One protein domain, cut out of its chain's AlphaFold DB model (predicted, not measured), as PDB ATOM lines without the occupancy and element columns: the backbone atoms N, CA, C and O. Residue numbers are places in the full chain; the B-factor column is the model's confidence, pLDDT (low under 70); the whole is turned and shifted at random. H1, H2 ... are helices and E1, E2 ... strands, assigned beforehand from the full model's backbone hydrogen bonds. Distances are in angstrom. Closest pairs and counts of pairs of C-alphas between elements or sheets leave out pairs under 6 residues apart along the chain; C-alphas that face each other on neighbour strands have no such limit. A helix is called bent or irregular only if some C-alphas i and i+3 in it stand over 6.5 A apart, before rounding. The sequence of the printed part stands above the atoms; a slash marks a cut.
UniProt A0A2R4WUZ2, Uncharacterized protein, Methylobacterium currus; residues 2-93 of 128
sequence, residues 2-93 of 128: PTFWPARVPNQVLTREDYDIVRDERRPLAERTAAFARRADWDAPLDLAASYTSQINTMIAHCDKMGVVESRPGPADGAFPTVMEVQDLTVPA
ATOM      1  N   PRO A   2     186.500 -88.110 368.321       78.00
ATOM      2  CA  PRO A   2     186.782 -87.068 369.306       78.00
ATOM      3  C   PRO A   2     185.938 -87.297 370.569       78.00
ATOM      4  O   PRO A   2     184.790 -87.723 370.474       78.00
ATOM      5  N   THR A   3     186.512 -87.031 371.741       79.75
ATOM      6  CA  THR A   3     185.851 -87.177 373.049       79.75
ATOM      7  C   THR A   3     186.069 -85.921 373.883       79.75
ATOM      8  O   THR A   3     187.106 -85.267 373.759       79.75
ATOM      9  N   PHE A   4     185.082 -85.573 374.709       82.19
ATOM     10  CA  PHE A   4     185.152 -84.416 375.596       82.19
ATOM     11  C   PHE A   4     185.920 -84.751 376.883       82.19
ATOM     12  O   PHE A   4     186.971 -84.157 377.116       82.19
ATOM     13  N   TRP A   5     185.439 -85.703 377.702       84.81
ATOM     14  CA  TRP A   5     185.968 -85.984 379.054       84.81
ATOM     15  C   TRP A   5     186.117 -87.485 379.369       84.81
ATOM     16  O   TRP A   5     185.523 -87.977 380.333       84.81
ATOM     17  N   PRO A   6     186.960 -88.218 378.625       81.69
ATOM     18  CA  PRO A   6     187.003 -89.682 378.684       81.69
ATOM     19  C   PRO A   6     187.405 -90.241 380.056       81.69
ATOM     20  O   PRO A   6     187.043 -91.361 380.387       81.69
ATOM     21  N   ALA A   7     188.120 -89.459 380.872       83.62
ATOM     22  CA  ALA A   7     188.520 -89.865 382.218       83.62
ATOM     23  C   ALA A   7     187.366 -89.864 383.241       83.62
ATOM     24  O   ALA A   7     187.503 -90.473 384.295       83.62
ATOM     25  N   ARG A   8     186.255 -89.159 382.974       84.50
ATOM     26  CA  ARG A   8     185.089 -89.106 383.883       84.50
ATOM     27  C   ARG A   8     183.804 -89.629 383.259       84.50
ATOM     28  O   ARG A   8     182.945 -90.123 383.975       84.50
ATOM     29  N   VAL A   9     183.671 -89.479 381.945       89.38
ATOM     30  CA  VAL A   9     182.546 -89.956 381.144       89.38
ATOM     31  C   VAL A   9     183.165 -90.692 379.957       89.38
ATOM     32  O   VAL A   9     183.490 -90.057 378.950       89.38
ATOM     33  N   PRO A  10     183.461 -91.994 380.108       90.81
ATOM     34  CA  PRO A  10     184.115 -92.767 379.065       90.81
ATOM     35  C   PRO A  10     183.260 -92.835 377.801       90.81
ATOM     36  O   PRO A  10     182.037 -92.822 377.861       90.81
ATOM     37  N   ASN A  11     183.909 -92.973 376.651       89.38
ATOM     38  CA  ASN A  11     183.219 -93.344 375.414       89.38
ATOM     39  C   ASN A  11     183.337 -94.839 375.159       89.38
ATOM     40  O   ASN A  11     182.374 -95.485 374.782       89.38
ATOM     41  N   GLN A  12     184.537 -95.376 375.362       93.12
ATOM     42  CA  GLN A  12     184.890 -96.738 375.009       93.12
ATOM     43  C   GLN A  12     185.605 -97.400 376.175       93.12
ATOM     44  O   GLN A  12     186.506 -96.806 376.769       93.12
ATOM     45  N   VAL A  13     185.208 -98.626 376.493       94.94
ATOM     46  CA  VAL A  13     185.647 -99.334 377.699       94.94
ATOM     47  C   VAL A  13     185.960-100.798 377.405       94.94
ATOM     48  O   VAL A  13     185.478-101.369 376.426       94.94
ATOM     49  N   LEU A  14     186.810-101.397 378.241       96.69
ATOM     50  CA  LEU A  14     187.015-102.843 378.279       96.69
ATOM     51  C   LEU A  14     185.871-103.463 379.088       96.69
ATOM     52  O   LEU A  14     185.665-103.078 380.238       96.69
ATOM     53  N   THR A  15     185.129-104.400 378.497       95.50
ATOM     54  CA  THR A  15     184.022-105.063 379.196       95.50
ATOM     55  C   THR A  15     184.532-106.102 380.185       95.50
ATOM     56  O   THR A  15     185.680-106.554 380.108       95.50
ATOM     57  N   ARG A  16     183.660-106.520 381.106       94.94
ATOM     58  CA  ARG A  16     183.987-107.590 382.046       94.94
ATOM     59  C   ARG A  16     184.278-108.911 381.333       94.94
ATOM     60  O   ARG A  16     185.221-109.602 381.700       94.94
ATOM     61  N   GLU A  17     183.513-109.225 380.295       95.25
ATOM     62  CA  GLU A  17     183.652-110.452 379.512       95.25
ATOM     63  C   GLU A  17     184.994-110.500 378.775       95.25
ATOM     64  O   GLU A  17     185.686-111.519 378.804       95.25
ATOM     65  N   ASP A  18     185.399-109.391 378.149       97.69
ATOM     66  CA  ASP A  18     186.692-109.314 377.471       97.69
ATOM     67  C   ASP A  18     187.848-109.352 378.479       97.69
ATOM     68  O   ASP A  18     188.853-110.021 378.235       97.69
ATOM     69  N   TYR A  19     187.696-108.718 379.647       97.81
ATOM     70  CA  TYR A  19     188.656-108.839 380.743       97.81
ATOM     71  C   TYR A  19     188.817-110.290 381.229       97.81
ATOM     72  O   TYR A  19     189.949-110.744 381.421       97.81
ATOM     73  N   ASP A  20     187.721-111.036 381.386       97.38
ATOM     74  CA  ASP A  20     187.765-112.434 381.824       97.38
ATOM     75  C   ASP A  20     188.488-113.322 380.789       97.38
ATOM     76  O   ASP A  20     189.252-114.210 381.170       97.38
ATOM     77  N   ILE A  21     188.345-113.037 379.485       98.06
ATOM     78  CA  ILE A  21     189.136-113.690 378.425       98.06
ATOM     79  C   ILE A  21     190.621-113.340 378.563       98.06
ATOM     80  O   ILE A  21     191.462-114.236 378.523       98.06
ATOM     81  N   VAL A  22     190.964-112.060 378.741       98.25
ATOM     82  CA  VAL A  22     192.365-111.605 378.872       98.25
ATOM     83  C   VAL A  22     193.070-112.264 380.060       98.25
ATOM     84  O   VAL A  22     194.251-112.619 379.958       98.25
ATOM     85  N   ARG A  23     192.355-112.446 381.175       97.56
ATOM     86  CA  ARG A  23     192.865-113.061 382.411       97.56
ATOM     87  C   ARG A  23     193.045-114.574 382.338       97.56
ATOM     88  O   ARG A  23     193.775-115.118 383.162       97.56
ATOM     89  N   ASP A  24     192.401-115.253 381.395       97.75
ATOM     90  CA  ASP A  24     192.484-116.706 381.262       97.75
ATOM     91  C   ASP A  24     193.770-117.126 380.533       97.75
ATOM     92  O   ASP A  24     193.811-117.252 379.310       97.75
ATOM     93  N   GLU A  25     194.838-117.368 381.296       96.44
ATOM     94  CA  GLU A  25     196.159-117.775 380.785       96.44
ATOM     95  C   GLU A  25     196.153-119.123 380.039       96.44
ATOM     96  O   GLU A  25     197.128-119.465 379.372       96.44
ATOM     97  N   ARG A  26     195.053-119.887 380.102       97.38
ATOM     98  CA  ARG A  26     194.890-121.128 379.328       97.38
ATOM     99  C   ARG A  26     194.486-120.864 377.878       97.38
ATOM    100  O   ARG A  26     194.591-121.770 377.052       97.38
ATOM    101  N   ARG A  27     194.008-119.657 377.558       98.00
ATOM    102  CA  ARG A  27     193.626-119.274 376.195       98.00
ATOM    103  C   ARG A  27     194.841-118.846 375.373       98.00
ATOM    104  O   ARG A  27     195.788-118.276 375.922       98.00
ATOM    105  N   PRO A  28     194.815-119.045 374.044       98.31
ATOM    106  CA  PRO A  28     195.870-118.562 373.163       98.31
ATOM    107  C   PRO A  28     196.097-117.054 373.309       98.31
ATOM    108  O   PRO A  28     195.150-116.265 373.338       98.31
ATOM    109  N   LEU A  29     197.364-116.631 373.309       98.19
ATOM    110  CA  LEU A  29     197.730-115.216 373.433       98.19
ATOM    111  C   LEU A  29     197.062-114.334 372.365       98.19
ATOM    112  O   LEU A  29     196.663-113.210 372.658       98.19
ATOM    113  N   ALA A  30     196.893-114.843 371.141       98.38
ATOM    114  CA  ALA A  30     196.220-114.118 370.064       98.38
ATOM    115  C   ALA A  30     194.745-113.812 370.387       98.38
ATOM    116  O   ALA A  30     194.281-112.701 370.145       98.38
ATOM    117  N   GLU A  31     194.025-114.765 370.985       98.44
ATOM    118  CA  GLU A  31     192.628-114.583 371.397       98.44
ATOM    119  C   GLU A  31     192.522-113.537 372.510       98.44
ATOM    120  O   GLU A  31     191.701-112.621 372.443       98.44
ATOM    121  N   ARG A  32     193.413-113.633 373.499       98.56
ATOM    122  CA  ARG A  32     193.505-112.688 374.616       98.56
ATOM    123  C   ARG A  32     193.866-111.285 374.134       98.56
ATOM    124  O   ARG A  32     193.267-110.313 374.572       98.56
ATOM    125  N   THR A  33     194.782-111.172 373.174       98.44
ATOM    126  CA  THR A  33     195.158-109.891 372.551       98.44
ATOM    127  C   THR A  33     193.982-109.281 371.799       98.44
ATOM    128  O   THR A  33     193.713-108.089 371.937       98.44
ATOM    129  N   ALA A  34     193.237-110.097 371.049       98.38
ATOM    130  CA  ALA A  34     192.032-109.644 370.367       98.38
ATOM    131  C   ALA A  34     190.959-109.173 371.362       98.38
ATOM    132  O   ALA A  34     190.344-108.138 371.128       98.38
ATOM    133  N   ALA A  35     190.763-109.879 372.480       98.00
ATOM    134  CA  ALA A  35     189.863-109.449 373.554       98.00
ATOM    135  C   ALA A  35     190.315-108.137 374.197       98.00
ATOM    136  O   ALA A  35     189.528-107.205 374.319       98.00
ATOM    137  N   PHE A  36     191.604-108.008 374.503       98.00
ATOM    138  CA  PHE A  36     192.151-106.773 375.051       98.00
ATOM    139  C   PHE A  36     192.032-105.585 374.091       98.00
ATOM    140  O   PHE A  36     191.951-104.452 374.557       98.00
ATOM    141  N   ALA A  37     192.025-105.806 372.776       97.69
ATOM    142  CA  ALA A  37     191.873-104.747 371.779       97.69
ATOM    143  C   ALA A  37     190.410-104.333 371.539       97.69
ATOM    144  O   ALA A  37     190.165-103.229 371.049       97.69
ATOM    145  N   ARG A  38     189.433-105.186 371.876       96.75
ATOM    146  CA  ARG A  38     188.010-104.861 371.732       96.75
ATOM    147  C   ARG A  38     187.583-103.813 372.754       96.75
ATOM    148  O   ARG A  38     187.987-103.831 373.915       96.75
ATOM    149  N   ARG A  39     186.765-102.866 372.304       94.38
ATOM    150  CA  ARG A  39     186.173-101.829 373.148       94.38
ATOM    151  C   ARG A  39     184.687-101.736 372.854       94.38
ATOM    152  O   ARG A  39     184.307-101.713 371.685       94.38
ATOM    153  N   ALA A  40     183.886-101.690 373.908       92.81
ATOM    154  CA  ALA A  40     182.451-101.461 373.819       92.81
ATOM    155  C   ALA A  40     182.134 -99.983 374.047       92.81
ATOM    156  O   ALA A  40     182.858 -99.303 374.781       92.81
ATOM    157  N   ASP A  41     181.047 -99.512 373.443       92.19
ATOM    158  CA  ASP A  41     180.512 -98.176 373.682       92.19
ATOM    159  C   ASP A  41     179.906 -98.114 375.092       92.19
ATOM    160  O   ASP A  41     178.990 -98.863 375.438       92.19
ATOM    161  N   TRP A  42     180.444 -97.232 375.932       91.62
ATOM    162  CA  TRP A  42     180.006 -97.063 377.320       91.62
ATOM    163  C   TRP A  42     178.583 -96.496 377.410       91.62
ATOM    164  O   TRP A  42     177.833 -96.826 378.329       91.62
ATOM    165  N   ASP A  43     178.203 -95.676 376.431       90.25
ATOM    166  CA  ASP A  43     176.902 -95.026 376.288       90.25
ATOM    167  C   ASP A  43     175.852 -95.888 375.567       90.25
ATOM    168  O   ASP A  43     174.712 -95.452 375.406       90.25
ATOM    169  N   ALA A  44     176.170 -97.142 375.223       89.75
ATOM    170  CA  ALA A  44     175.218 -98.085 374.627       89.75
ATOM    171  C   ALA A  44     173.862 -98.202 375.370       89.75
ATOM    172  O   ALA A  44     172.835 -98.311 374.690       89.75
ATOM    173  N   PRO A  45     173.785 -98.136 376.721       88.19
ATOM    174  CA  PRO A  45     172.506 -98.158 377.440       88.19
ATOM    175  C   PRO A  45     171.567 -96.979 377.142       88.19
ATOM    176  O   PRO A  45     170.388 -97.051 377.484       88.19
ATOM    177  N   LEU A  46     172.055 -95.901 376.518       88.25
ATOM    178  CA  LEU A  46     171.249 -94.722 376.190       88.25
ATOM    179  C   LEU A  46     170.390 -94.883 374.928       88.25
ATOM    180  O   LEU A  46     169.634 -93.967 374.616       88.25
ATOM    181  N   ASP A  47     170.486 -96.028 374.243       85.81
ATOM    182  CA  ASP A  47     169.956 -96.253 372.894       85.81
ATOM    183  C   ASP A  47     170.557 -95.265 371.883       85.81
ATOM    184  O   ASP A  47     170.034 -94.181 371.624       85.81
ATOM    185  N   LEU A  48     171.676 -95.662 371.276       85.62
ATOM    186  CA  LEU A  48     172.413 -94.827 370.324       85.62
ATOM    187  C   LEU A  48     171.619 -94.511 369.041       85.62
ATOM    188  O   LEU A  48     172.016 -93.622 368.289       85.62
ATOM    189  N   ALA A  49     170.502 -95.204 368.784       90.19
ATOM    190  CA  ALA A  49     169.591 -94.886 367.684       90.19
ATOM    191  C   ALA A  49     168.538 -93.827 368.065       90.19
ATOM    192  O   ALA A  49     167.884 -93.263 367.182       90.19
ATOM    193  N   ALA A  50     168.358 -93.542 369.358       88.69
ATOM    194  CA  ALA A  50     167.429 -92.531 369.836       88.69
ATOM    195  C   ALA A  50     167.932 -91.110 369.537       88.69
ATOM    196  O   ALA A  50     169.123 -90.859 369.348       88.69
ATOM    197  N   SER A  51     167.008 -90.143 369.536       93.56
ATOM    198  CA  SER A  51     167.373 -88.732 369.381       93.56
ATOM    199  C   SER A  51     168.305 -88.268 370.506       93.56
ATOM    200  O   SER A  51     168.214 -88.755 371.632       93.56
ATOM    201  N   TYR A  52     169.146 -87.267 370.242       90.06
ATOM    202  CA  TYR A  52     170.063 -86.723 371.249       90.06
ATOM    203  C   TYR A  52     169.342 -86.267 372.533       90.06
ATOM    204  O   TYR A  52     169.770 -86.580 373.641       90.06
ATOM    205  N   THR A  53     168.190 -85.603 372.393       93.94
ATOM    206  CA  THR A  53     167.350 -85.200 373.533       93.94
ATOM    207  C   THR A  53     166.821 -86.406 374.308       93.94
ATOM    208  O   THR A  53     166.776 -86.380 375.535       93.94
ATOM    209  N   SER A  54     166.447 -87.484 373.611       91.44
ATOM    210  CA  SER A  54     166.039 -88.735 374.254       91.44
ATOM    211  C   SER A  54     167.186 -89.344 375.055       91.44
ATOM    212  O   SER A  54     166.972 -89.697 376.207       91.44
ATOM    213  N   GLN A  55     168.399 -89.391 374.500       90.88
ATOM    214  CA  GLN A  55     169.580 -89.915 375.196       90.88
ATOM    215  C   GLN A  55     169.910 -89.104 376.460       90.88
ATOM    216  O   GLN A  55     170.181 -89.686 377.510       90.88
ATOM    217  N   ILE A  56     169.811 -87.769 376.402       92.38
ATOM    218  CA  ILE A  56     169.972 -86.897 377.579       92.38
ATOM    219  C   ILE A  56     168.923 -87.218 378.647       92.38
ATOM    220  O   ILE A  56     169.269 -87.392 379.815       92.38
ATOM    221  N   ASN A  57     167.649 -87.324 378.264       93.12
ATOM    222  CA  ASN A  57     166.574 -87.629 379.210       93.12
ATOM    223  C   ASN A  57     166.735 -89.028 379.825       93.12
ATOM    224  O   ASN A  57     166.512 -89.196 381.022       93.12
ATOM    225  N   THR A  58     167.184 -90.010 379.037       90.75
ATOM    226  CA  THR A  58     167.534 -91.349 379.525       90.75
ATOM    227  C   THR A  58     168.674 -91.280 380.537       90.75
ATOM    228  O   THR A  58     168.558 -91.862 381.611       90.75
ATOM    229  N   MET A  59     169.738 -90.523 380.252       91.69
ATOM    230  CA  MET A  59     170.851 -90.327 381.185       91.69
ATOM    231  C   MET A  59     170.380 -89.676 382.494       91.69
ATOM    232  O   MET A  59     170.757 -90.133 383.565       91.69
ATOM    233  N   ILE A  60     169.518 -88.657 382.439       92.50
ATOM    234  CA  ILE A  60     168.957 -88.018 383.645       92.50
ATOM    235  C   ILE A  60     168.160 -89.026 384.485       92.50
ATOM    236  O   ILE A  60     168.272 -89.039 385.709       92.50
ATOM    237  N   ALA A  61     167.354 -89.866 383.837       90.69
ATOM    238  CA  ALA A  61     166.494 -90.825 384.523       90.69
ATOM    239  C   ALA A  61     167.242 -92.065 385.044       90.69
ATOM    240  O   ALA A  61     166.767 -92.707 385.982       90.69
ATOM    241  N   HIS A  62     168.366 -92.425 384.415       88.81
ATOM    242  CA  HIS A  62     169.010 -93.731 384.574       88.81
ATOM    243  C   HIS A  62     170.537 -93.658 384.684       88.81
ATOM    244  O   HIS A  62     171.222 -94.637 384.382       88.81
ATOM    245  N   CYS A  63     171.101 -92.533 385.133       88.75
ATOM    246  CA  CYS A  63     172.548 -92.416 385.341       88.75
ATOM    247  C   CYS A  63     173.088 -93.485 386.306       88.75
ATOM    248  O   CYS A  63     174.230 -93.913 386.177       88.75
ATOM    249  N   ASP A  64     172.255 -93.959 387.238       86.81
ATOM    250  CA  ASP A  64     172.557 -95.039 388.183       86.81
ATOM    251  C   ASP A  64     172.708 -96.421 387.522       86.81
ATOM    252  O   ASP A  64     173.138 -97.371 388.175       86.81
ATOM    253  N   LYS A  65     172.331 -96.551 386.245       87.44
ATOM    254  CA  LYS A  65     172.458 -97.780 385.444       87.44
ATOM    255  C   LYS A  65     173.663 -97.772 384.511       87.44
ATOM    256  O   LYS A  65     173.915 -98.778 383.851       87.44
ATOM    257  N   MET A  66     174.388 -96.660 384.435       89.62
ATOM    258  CA  MET A  66     175.600 -96.579 383.630       89.62
ATOM    259  C   MET A  66     176.710 -97.414 384.270       89.62
ATOM    260  O   MET A  66     176.812 -97.499 385.493       89.62
ATOM    261  N   GLY A  67     177.550 -98.038 383.442       90.44
ATOM    262  CA  GLY A  67     178.657 -98.841 383.957       90.44
ATOM    263  C   GLY A  67     179.707 -97.985 384.663       90.44
ATOM    264  O   GLY A  67     180.001 -96.868 384.234       90.44
ATOM    265  N   VAL A  68     180.308 -98.530 385.714       92.88
ATOM    266  CA  VAL A  68     181.433 -97.913 386.425       92.88
ATOM    267  C   VAL A  68     182.715 -98.577 385.951       92.88
ATOM    268  O   VAL A  68     182.733 -99.775 385.702       92.88
ATOM    269  N   VAL A  69     183.790 -97.812 385.789       94.94
ATOM    270  CA  VAL A  69     185.099 -98.370 385.444       94.94
ATOM    271  C   VAL A  69     185.894 -98.577 386.728       94.94
ATOM    272  O   VAL A  69     186.057 -97.642 387.511       94.94
ATOM    273  N   GLU A  70     186.356 -99.803 386.942       95.31
ATOM    274  CA  GLU A  70     187.138-100.201 388.108       95.31
ATOM    275  C   GLU A  70     188.509-100.734 387.693       95.31
ATOM    276  O   GLU A  70     188.628-101.545 386.768       95.31
ATOM    277  N   SER A  71     189.539-100.367 388.452       96.75
ATOM    278  CA  SER A  71     190.861-100.966 388.319       96.75
ATOM    279  C   SER A  71     190.826-102.430 388.779       96.75
ATOM    280  O   SER A  71     190.483-102.750 389.922       96.75
ATOM    281  N   ARG A  72     191.209-103.347 387.891       97.06
ATOM    282  CA  ARG A  72     191.296-104.793 388.130       97.06
ATOM    283  C   ARG A  72     192.719-105.303 387.850       97.06
ATOM    284  O   ARG A  72     193.400-104.760 386.981       97.06
ATOM    285  N   PRO A  73     193.195-106.345 388.554       97.88
ATOM    286  CA  PRO A  73     194.522-106.911 388.310       97.88
ATOM    287  C   PRO A  73     194.607-107.605 386.943       97.88
ATOM    288  O   PRO A  73     193.694-108.324 386.551       97.88
ATOM    289  N   GLY A  74     195.725-107.448 386.237       97.38
ATOM    290  CA  GLY A  74     196.020-108.159 384.989       97.38
ATOM    291  C   GLY A  74     196.577-109.575 385.194       97.38
ATOM    292  O   GLY A  74     196.820-109.974 386.335       97.38
ATOM    293  N   PRO A  75     196.716-110.388 384.130       96.56
ATOM    294  CA  PRO A  75     197.337-111.718 384.199       96.56
ATOM    295  C   PRO A  75     198.817-111.635 384.614       96.56
ATOM    296  O   PRO A  75     199.460-110.598 384.445       96.56
ATOM    297  N   ALA A  76     199.352-112.714 385.191       94.75
ATOM    298  CA  ALA A  76     200.695-112.723 385.782       94.75
ATOM    299  C   ALA A  76     201.807-113.018 384.761       94.75
ATOM    300  O   ALA A  76     202.985-112.816 385.050       94.75
ATOM    301  N   ASP A  77     201.434-113.474 383.568       95.12
ATOM    302  CA  ASP A  77     202.340-113.881 382.492       95.12
ATOM    303  C   ASP A  77     203.111-112.735 381.807       95.12
ATOM    304  O   ASP A  77     203.960-112.989 380.953       95.12
ATOM    305  N   GLY A  78     202.831-111.479 382.168       94.50
ATOM    306  CA  GLY A  78     203.528-110.298 381.656       94.50
ATOM    307  C   GLY A  78     203.158-109.897 380.225       94.50
ATOM    308  O   GLY A  78     203.741-108.953 379.695       94.50
ATOM    309  N   ALA A  79     202.186-110.566 379.596       96.81
ATOM    310  CA  ALA A  79     201.756-110.245 378.235       96.81
ATOM    311  C   ALA A  79     200.823-109.017 378.161       96.81
ATOM    312  O   ALA A  79     200.620-108.451 377.087       96.81
ATOM    313  N   PHE A  80     200.260-108.601 379.298       98.06
ATOM    314  CA  PHE A  80     199.291-107.508 379.425       98.06
ATOM    315  C   PHE A  80     199.671-106.577 380.588       98.06
ATOM    316  O   PHE A  80     200.472-106.963 381.443       98.06
ATOM    317  N   PRO A  81     199.101-105.357 380.662       98.19
ATOM    318  CA  PRO A  81     199.290-104.474 381.810       98.19
ATOM    319  C   PRO A  81     198.943-105.157 383.138       98.19
ATOM    320  O   PRO A  81     197.971-105.906 383.229       98.19
ATOM    321  N   THR A  82     199.701-104.846 384.192       97.25
ATOM    322  CA  THR A  82     199.502-105.413 385.539       97.25
ATOM    323  C   THR A  82     198.197-104.966 386.194       97.25
ATOM    324  O   THR A  82     197.706-105.625 387.108       97.25
ATOM    325  N   VAL A  83     197.633-103.849 385.733       97.69
ATOM    326  CA  VAL A  83     196.331-103.317 386.132       97.69
ATOM    327  C   VAL A  83     195.593-102.893 384.868       97.69
ATOM    328  O   VAL A  83     196.186-102.302 383.967       97.69
ATOM    329  N   MET A  84     194.303-103.203 384.802       97.38
ATOM    330  CA  MET A  84     193.415-102.848 383.703       97.38
ATOM    331  C   MET A  84     192.173-102.143 384.237       97.38
ATOM    332  O   MET A  84     191.634-102.528 385.267       97.38
ATOM    333  N   GLU A  85     191.709-101.138 383.505       96.69
ATOM    334  CA  GLU A  85     190.460-100.433 383.782       96.69
ATOM    335  C   GLU A  85     189.305-101.170 383.096       96.69
ATOM    336  O   GLU A  85     189.271-101.268 381.865       96.69
ATOM    337  N   VAL A  86     188.393-101.733 383.887       96.75
ATOM    338  CA  VAL A  86     187.342-102.650 383.424       96.75
ATOM    339  C   VAL A  86     185.981-102.088 383.786       96.75
ATOM    340  O   VAL A  86     185.743-101.729 384.935       96.75
ATOM    341  N   GLN A  87     185.070-102.045 382.819       94.56
ATOM    342  CA  GLN A  87     183.686-101.693 383.086       94.56
ATOM    343  C   GLN A  87     182.999-102.806 383.880       94.56
ATOM    344  O   GLN A  87     182.922-103.953 383.436       94.56
ATOM    345  N   ASP A  88     182.450-102.433 385.028       89.06
ATOM    346  CA  ASP A  88     181.448-103.186 385.759       89.06
ATOM    347  C   ASP A  88     180.063-102.624 385.411       89.06
ATOM    348  O   ASP A  88     179.788-101.428 385.552       89.06
ATOM    349  N   LEU A  89     179.200-103.482 384.883       77.19
ATOM    350  CA  LEU A  89     177.835-103.149 384.498       77.19
ATOM    351  C   LEU A  89     176.905-103.922 385.433       77.19
ATOM    352  O   LEU A  89     176.788-105.141 385.347       77.19
ATOM    353  N   THR A  90     176.199-103.204 386.308       57.88
ATOM    354  CA  THR A  90     175.228-103.775 387.263       57.88
ATOM    355  C   THR A  90     174.016-104.420 386.588       57.88
ATOM    356  O   THR A  90     173.242-105.124 387.238       57.88
ATOM    357  N   VAL A  91     173.846-104.217 385.281       55.41
ATOM    358  CA  VAL A  91     172.880-104.932 384.453       55.41
ATOM    359  C   VAL A  91     173.640-105.436 383.229       55.41
ATOM    360  O   VAL A  91     174.243-104.613 382.541       55.41
ATOM    361  N   PRO A  92     173.629-106.748 382.919       43.03
ATOM    362  CA  PRO A  92     174.248-107.231 381.694       43.03
ATOM    363  C   PRO A  92     173.636-106.459 380.530       43.03
ATOM    364  O   PRO A  92     172.405-106.370 380.433       43.03
ATOM    365  N   ALA A  93     174.487-105.892 379.676       40.22
ATOM    366  CA  ALA A  93     174.078-105.258 378.434       40.22
ATOM    367  C   ALA A  93     173.435-106.330 377.541       40.22
ATOM    368  O   ALA A  93     174.069-106.931 376.679       40.22
TER     369      ALA A  93
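Overview. This is residues 2 to 93 of the 128 residues of an uncharacterized protein of Methylobacterium currus (UniProt A0A2R4WUZ2). A two-stranded hairpin, E1 and E2, packs with a helical hairpin, H1 and H2, in one half of an elongated model: H1 packs on the strands, chiefly on E2, and H2 is on the far side of H1. The third helix, H3, is away from both hairpins at the other end of the longest axis, and a long link joins it to H2. The 92 printed residues hold three named helices and two named strands in the chain order H1, H2, H3, E1, E2; E1 and E2 make an antiparallel sheet in the order E1, E2. The class is mixed, helices and strands, with under half of the residues in named elements. The whole is only just loose, close to compact, with a radius of gyration of the C-alphas of 14.9 A, and it spans 46 by 27 by 21 A.

Along the chain. Find C-alpha 68 at (181.433, -97.913, 386.425); from there E1, residues 68 to 73, runs 16.0 A. E2, residues 83 to 88, runs 14.9 A and ends with C-alpha 88 at (181.448, -103.186, 385.759). H1 is residues 16 to 23, 10.4 A long, and H2 is residues 29 to 37, 12.1 A. Look for C-alpha 52 at (170.063, -86.723, 371.249), where H3 begins; it runs through residue 65, 18.2 A in all. H3 is irregular: C-alphas 61 and 64 are 8.2 A apart.

Arrangement. Start at the sheet: E1 and E2 are a hairpin of antiparallel neighbours, 144 degrees between their directions. C-alphas 69 and 87 face each other at 4.3 A; N 70 and O 86 are within hydrogen-bond range at 2.8 A, as are N 88 and O 68 at 2.8 A. From E2, go to H1: their closest C-alphas are those of Arg 16 and Gln 87, 6.0 A apart. H1 and E1 are near each other, with 5 pairs of C-alphas within 10 A. H1 and H2 touch, the closest C-alphas being those of Val 22 and Arg 32, 4.5 A apart. They are a helical hairpin, opposite ways at a shallow tilt of 35.0 degrees, only just short of steep. H2 is apart from E1 and E2, and H3 is apart from H1, H2 and E2. In H1 and H2 every O i to N i+4 pair is within hydrogen-bond range; in H3, 8 of 10 are.

Size, cuts and confidence. The C-alphas farthest apart are those of Thr 53 and Asp 77, 46.1 A. The link from H2 to H3, 14 residues, is long; within it, residues 40 to 41 pair antiparallel with residues 12 to 13. The links H1 to H2 and H3 to E1 are tight, and E1 to E2 is short. The printed part has no cut. Look at residues 90 to 93 for pLDDT under 70; the mean of the printed part is 91.1.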